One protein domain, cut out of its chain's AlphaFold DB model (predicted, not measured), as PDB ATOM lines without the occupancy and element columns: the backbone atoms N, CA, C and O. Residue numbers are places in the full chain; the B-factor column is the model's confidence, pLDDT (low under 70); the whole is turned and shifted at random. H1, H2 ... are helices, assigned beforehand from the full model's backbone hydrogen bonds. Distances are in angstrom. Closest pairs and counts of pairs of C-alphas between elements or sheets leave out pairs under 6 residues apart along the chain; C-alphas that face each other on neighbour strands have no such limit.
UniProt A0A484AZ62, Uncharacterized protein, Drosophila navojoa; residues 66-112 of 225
ATOM      1  N   ASN A  66      22.153 -35.598  44.012       67.56
ATOM      2  CA  ASN A  66      23.438 -34.904  44.082       67.56
ATOM      3  C   ASN A  66      24.272 -35.416  45.270       67.56
ATOM      4  O   ASN A  66      23.725 -35.756  46.321       67.56
ATOM      5  N   ALA A  67      25.604 -35.396  45.148       66.88
ATOM      6  CA  ALA A  67      26.518 -35.859  46.201       66.88
ATOM      7  C   ALA A  67      26.267 -35.179  47.563       66.88
ATOM      8  O   ALA A  67      26.327 -35.831  48.600       66.88
ATOM      9  N   ALA A  68      25.891 -33.896  47.569       69.69
ATOM     10  CA  ALA A  68      25.528 -33.176  48.790       69.69
ATOM     11  C   ALA A  68      24.273 -33.748  49.482       69.69
ATOM     12  O   ALA A  68      24.233 -33.838  50.706       69.69
ATOM     13  N   VAL A  69      23.270 -34.177  48.706       72.69
ATOM     14  CA  VAL A  69      22.035 -34.794  49.223       72.69
ATOM     15  C   VAL A  69      22.335 -36.191  49.759       72.69
ATOM     16  O   VAL A  69      21.904 -36.541  50.855       72.69
ATOM     17  N   LEU A  70      23.153 -36.967  49.044       72.62
ATOM     18  CA  LEU A  70      23.606 -38.280  49.511       72.62
ATOM     19  C   LEU A  70      24.402 -38.181  50.821       72.62
ATOM     20  O   LEU A  70      24.238 -39.025  51.697       72.62
ATOM     21  N   GLN A  71      25.212 -37.133  50.989       76.44
ATOM     22  CA  GLN A  71      25.992 -36.913  52.210       76.44
ATOM     23  C   GLN A  71      25.118 -36.529  53.409       76.44
ATOM     24  O   GLN A  71      25.458 -36.856  54.545       76.44
ATOM     25  N   GLN A  72      23.994 -35.851  53.160       77.69
ATOM     26  CA  GLN A  72      22.989 -35.552  54.183       77.69
ATOM     27  C   GLN A  72      22.171 -36.789  54.565       77.69
ATOM     28  O   GLN A  72      21.896 -36.986  55.745       77.69
ATOM     29  N   LEU A  73      21.795 -37.622  53.589       76.56
ATOM     30  CA  LEU A  73      21.024 -38.846  53.829       76.56
ATOM     31  C   LEU A  73      21.856 -39.935  54.520       76.56
ATOM     32  O   LEU A  73      21.312 -40.710  55.301       76.56
ATOM     33  N   LEU A  74      23.162 -39.990  54.242       79.06
ATOM     34  CA  LEU A  74      24.085 -41.008  54.750       79.06
ATOM     35  C   LEU A  74      25.334 -40.359  55.380       79.06
ATOM     36  O   LEU A  74      26.422 -40.378  54.790       79.06
ATOM     37  N   PRO A  75      25.205 -39.768  56.583       72.44
ATOM     38  CA  PRO A  75      26.305 -39.072  57.239       72.44
ATOM     39  C   PRO A  75      27.443 -40.034  57.615       72.44
ATOM     40  O   PRO A  75      27.225 -41.101  58.181       72.44
ATOM     41  N   GLY A  76      28.684 -39.633  57.321       69.00
ATOM     42  CA  GLY A  76      29.897 -40.380  57.686       69.00
ATOM     43  C   GLY A  76      30.386 -41.394  56.647       69.00
ATOM     44  O   GLY A  76      31.468 -41.959  56.816       69.00
ATOM     45  N   LYS A  77      29.657 -41.588  55.543       70.00
ATOM     46  CA  LYS A  77      30.084 -42.477  54.459       70.00
ATOM     47  C   LYS A  77      30.922 -41.729  53.419       70.00
ATOM     48  O   LYS A  77      30.571 -40.630  52.991       70.00
ATOM     49  N   ARG A  78      32.036 -42.330  52.980       66.25
ATOM     50  CA  ARG A  78      32.770 -41.847  51.800       66.25
ATOM     51  C   ARG A  78      31.934 -42.163  50.565       66.25
ATOM     52  O   ARG A  78      31.786 -43.326  50.204       66.25
ATOM     53  N   LEU A  79      31.363 -41.126  49.965       66.31
ATOM     54  CA  LEU A  79      30.562 -41.242  48.755       66.31
ATOM     55  C   LEU A  79      31.475 -41.618  47.585       66.31
ATOM     56  O   LEU A  79      32.376 -40.860  47.231       66.31
ATOM     57  N   ALA A  80      31.248 -42.796  47.010       63.91
ATOM     58  CA  ALA A  80      31.774 -43.109  45.690       63.91
ATOM     59  C   ALA A  80      30.941 -42.344  44.647       63.91
ATOM     60  O   ALA A  80      29.725 -42.223  44.840       63.91
ATOM     61  N   PRO A  81      31.554 -41.816  43.572       59.94
ATOM     62  CA  PRO A  81      30.794 -41.271  42.455       59.94
ATOM     63  C   PRO A  81      29.850 -42.359  41.935       59.94
ATOM     64  O   PRO A  81      30.255 -43.496  41.701       59.94
ATOM     65  N   VAL A  82      28.565 -42.023  41.872       61.84
ATOM     66  CA  VAL A  82      27.525 -42.902  41.347       61.84
ATOM     67  C   VAL A  82      27.238 -42.415  39.940       61.84
ATOM     68  O   VAL A  82      26.425 -41.511  39.753       61.84
ATOM     69  N   ASP A  83      27.915 -43.010  38.969       59.81
ATOM     70  CA  ASP A  83      27.703 -42.682  37.559       59.81
ATOM     71  C   ASP A  83      26.632 -43.601  36.938       59.81
ATOM     72  O   ASP A  83      25.993 -43.244  35.949       59.81
ATOM     73  N   SER A  84      26.366 -44.761  37.560       61.28
ATOM     74  CA  SER A  84      25.360 -45.730  37.116       61.28
ATOM     75  C   SER A  84      24.480 -46.267  38.254       61.28
ATOM     76  O   SER A  84      24.875 -46.362  39.416       61.28
ATOM     77  N   PHE A  85      23.267 -46.716  37.905       65.94
ATOM     78  CA  PHE A  85      22.379 -47.435  38.825       65.94
ATOM     79  C   PHE A  85      23.018 -48.727  39.364       65.94
ATOM     80  O   PHE A  85      22.736 -49.131  40.493       65.94
ATOM     81  N   ALA A  86      23.901 -49.362  38.585       69.06
ATOM     82  CA  ALA A  86      24.654 -50.533  39.029       69.06
ATOM     83  C   ALA A  86      25.562 -50.205  40.231       69.06
ATOM     84  O   ALA A  86      25.627 -50.984  41.184       69.06
ATOM     85  N   ASP A  87      26.166 -49.017  40.248       66.50
ATOM     86  CA  ASP A  87      27.046 -48.568  41.331       66.50
ATOM     87  C   ASP A  87      26.254 -48.292  42.614       66.50
ATOM     88  O   ASP A  87      26.705 -48.606  43.717       66.50
ATOM     89  N   LEU A  88      25.018 -47.799  42.483       67.75
ATOM     90  CA  LEU A  88      24.065 -47.690  43.592       67.75
ATOM     91  C   LEU A  88      23.702 -49.057  44.190       67.75
ATOM     92  O   LEU A  88      23.474 -49.170  45.398       67.75
ATOM     93  N   GLN A  89      23.662 -50.115  43.376       69.69
ATOM     94  CA  GLN A  89      23.393 -51.461  43.879       69.69
ATOM     95  C   GLN A  89      24.591 -52.089  44.594       69.69
ATOM     96  O   GLN A  89      24.384 -52.872  45.520       69.69
ATOM     97  N   LEU A  90      25.818 -51.778  44.187       73.50
ATOM     98  CA  LEU A  90      27.013 -52.426  44.734       73.50
ATOM     99  C   LEU A  90      27.596 -51.681  45.941       73.50
ATOM    100  O   LEU A  90      28.080 -52.319  46.872       73.50
ATOM    101  N   ASN A  91      27.505 -50.349  45.964       74.69
ATOM    102  CA  ASN A  91      28.217 -49.523  46.945       74.69
ATOM    103  C   ASN A  91      27.429 -49.241  48.238       74.69
ATOM    104  O   ASN A  91      27.975 -48.652  49.176       74.69
ATOM    105  N   TYR A  92      26.158 -49.644  48.315       77.12
ATOM    106  CA  TYR A  92      25.266 -49.349  49.442       77.12
ATOM    107  C   TYR A  92      24.725 -50.621  50.099       77.12
ATOM    108  O   TYR A  92      24.421 -51.604  49.421       77.12
ATOM    109  N   SER A  93      24.601 -50.609  51.426       81.50
ATOM    110  CA  SER A  93      23.950 -51.675  52.187       81.50
ATOM    111  C   SER A  93      22.432 -51.623  51.984       81.50
ATOM    112  O   SER A  93      21.880 -50.623  51.525       81.50
ATOM    113  N   SER A  94      21.727 -52.702  52.322       80.12
ATOM    114  CA  SER A  94      20.266 -52.768  52.165       80.12
ATOM    115  C   SER A  94      19.526 -51.662  52.927       80.12
ATOM    116  O   SER A  94      18.547 -51.127  52.411       80.12
ATOM    117  N   GLU A  95      20.004 -51.296  54.118       79.12
ATOM    118  CA  GLU A  95      19.410 -50.236  54.946       79.12
ATOM    119  C   GLU A  95      19.619 -48.853  54.320       79.12
ATOM    120  O   GLU A  95      18.698 -48.047  54.240       79.12
ATOM    121  N   GLU A  96      20.808 -48.600  53.779       78.81
ATOM    122  CA  GLU A  96      21.132 -47.335  53.118       78.81
ATOM    123  C   GLU A  96      20.361 -47.176  51.805       78.81
ATOM    124  O   GLU A  96      19.852 -46.099  51.502       78.81
ATOM    125  N   LYS A  97      20.209 -48.265  51.039       81.12
ATOM    126  CA  LYS A  97      19.379 -48.278  49.827       81.12
ATOM    127  C   LYS A  97      17.927 -47.946  50.131       81.12
ATOM    128  O   LYS A  97      17.303 -47.239  49.347       81.12
ATOM    129  N   LEU A  98      17.392 -48.449  51.245       81.50
ATOM    130  CA  LEU A  98      16.024 -48.160  51.662       81.50
ATOM    131  C   LEU A  98      15.826 -46.651  51.848       81.50
ATOM    132  O   LEU A  98      14.906 -46.087  51.262       81.50
ATOM    133  N   ILE A  99      16.739 -45.999  52.572       82.56
ATOM    134  CA  ILE A  99      16.714 -44.549  52.815       82.56
ATOM    135  C   ILE A  99      16.762 -43.777  51.490       82.56
ATOM    136  O   ILE A  99      16.002 -42.828  51.284       82.56
ATOM    137  N   LEU A 100      17.617 -44.209  50.559       79.69
ATOM    138  CA  LEU A 100      17.699 -43.603  49.231       79.69
ATOM    139  C   LEU A 100      16.388 -43.770  48.458       79.69
ATOM    140  O   LEU A 100      15.871 -42.790  47.928       79.69
ATOM    141  N   TYR A 101      15.810 -44.969  48.414       82.12
ATOM    142  CA  TYR A 101      14.553 -45.203  47.700       82.12
ATOM    143  C   TYR A 101      13.376 -44.441  48.301       82.12
ATOM    144  O   TYR A 101      12.572 -43.889  47.548       82.12
ATOM    145  N   GLU A 102      13.275 -44.367  49.627       83.00
ATOM    146  CA  GLU A 102      12.253 -43.562  50.301       83.00
ATOM    147  C   GLU A 102      12.379 -42.086  49.930       83.00
ATOM    148  O   GLU A 102      11.385 -41.450  49.570       83.00
ATOM    149  N   HIS A 103      13.606 -41.562  49.925       81.50
ATOM    150  CA  HIS A 103      13.863 -40.191  49.512       81.50
ATOM    151  C   HIS A 103      13.441 -39.953  48.056       81.50
ATOM    152  O   HIS A 103      12.673 -39.028  47.778       81.50
ATOM    153  N   VAL A 104      13.838 -40.834  47.134       78.50
ATOM    154  CA  VAL A 104      13.442 -40.746  45.720       78.50
ATOM    155  C   VAL A 104      11.923 -40.778  45.556       78.50
ATOM    156  O   VAL A 104      11.365 -39.959  44.825       78.50
ATOM    157  N   LEU A 105      11.229 -41.673  46.259       76.06
ATOM    158  CA  LEU A 105       9.768 -41.765  46.212       76.06
ATOM    159  C   LEU A 105       9.076 -40.527  46.791       76.06
ATOM    160  O   LEU A 105       8.000 -40.164  46.315       76.06
ATOM    161  N   SER A 106       9.675 -39.886  47.795       75.12
ATOM    162  CA  SER A 106       9.143 -38.661  48.401       75.12
ATOM    163  C   SER A 106       9.296 -37.441  47.485       75.12
ATOM    164  O   SER A 106       8.406 -36.592  47.433       75.12
ATOM    165  N   CYS A 107      10.391 -37.382  46.725       70.25
ATOM    166  CA  CYS A 107      10.716 -36.259  45.850       70.25
ATOM    167  C   CYS A 107      10.170 -36.419  44.428       70.25
ATOM    168  O   CYS A 107      10.072 -35.429  43.708       70.25
ATOM    169  N   THR A 108       9.800 -37.635  44.013       67.81
ATOM    170  CA  THR A 108       9.247 -37.879  42.676       67.81
ATOM    171  C   THR A 108       7.727 -37.688  42.699       67.81
ATOM    172  O   THR A 108       7.013 -38.519  43.274       67.81
ATOM    173  N   PRO A 109       7.180 -36.631  42.069       64.81
ATOM    174  CA  PRO A 109       5.739 -36.450  42.011       64.81
ATOM    175  C   PRO A 109       5.110 -37.604  41.227       64.81
ATOM    176  O   PRO A 109       5.476 -37.893  40.088       64.81
ATOM    177  N   ARG A 110       4.127 -38.283  41.832       65.38
ATOM    178  CA  ARG A 110       3.355 -39.307  41.118       65.38
ATOM    179  C   ARG A 110       2.630 -38.637  39.960       65.38
ATOM    180  O   ARG A 110       1.798 -37.760  40.186       65.38
ATOM    181  N   GLN A 111       2.913 -39.089  38.744       62.31
ATOM    182  CA  GLN A 111       2.247 -38.610  37.542       62.31
ATOM    183  C   GLN A 111       0.757 -38.974  37.625       62.31
ATOM    184  O   GLN A 111       0.340 -40.099  37.347       62.31
ATOM    185  N   ARG A 112      -0.061 -38.033  38.097       59.38
ATOM    186  CA  ARG A 112      -1.515 -38.163  38.073       59.38
ATOM    187  C   ARG A 112      -1.955 -37.807  36.664       59.38
ATOM    188  O   ARG A 112      -1.879 -36.647  36.273       59.38
TER     189      ARG A 112
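What this domain is: This is residues 66 to 112 of the 225 residues of an uncharacterized protein of Drosophila navojoa (UniProt A0A484AZ62). One longer helix, H3, has two short helices, H1 and H2, near it but set apart from each other; a long loop joins these two, and residues 104 to 112 stick out as an arm that ends in a tail. The 47 printed residues, all helix by class, hold H1, H2 and H3 in that order and no named strand. The whole is only just compact, close to loose (radius of gyration of the C-alphas 11.3 A), and elongated, 37 by 21 by 19 A.

How they stand to each other: H3, residues 94 to 107, only just touches H1, residues 67 to 73, with 3 pairs of C-alphas within 8 A; residues 99 to 100 alone of H3 take part. The closest C-alphas, of Leu 73 and Ile 99, are 7.2 A apart, and the lines are about perpendicular at 74 degrees. H2, residues 85 to 90, is close to H3 but not clearly touching: the closest C-alphas, of Leu 88 and Lys 97, are 7.8 A apart, at a shallow tilt of 27 degrees, opposite ways. H1 and H2 are apart. In H1, H2 and H3 every O i to N i+4 pair is within hydrogen-bond range.

Where its parts are: H3 measures 20.1 A, from C-alpha 94 at (20.266, -52.768, 52.165) to C-alpha 107 at (10.716, -36.259, 45.850). H1, 9.9 A, begins at C-alpha 67 (26.518, -35.859, 46.201); H2 measures 9.0 A.

The domain as a whole: The C-alphas of Arg 78 and Arg 112, the two farthest apart, are 37.1 A apart. The printed part has no cut; the link H1 to H2 is long, H2 to H3 tight. Confidence is under 70 at residues 66 to 68, 76, 78 to 89 and 108 to 112.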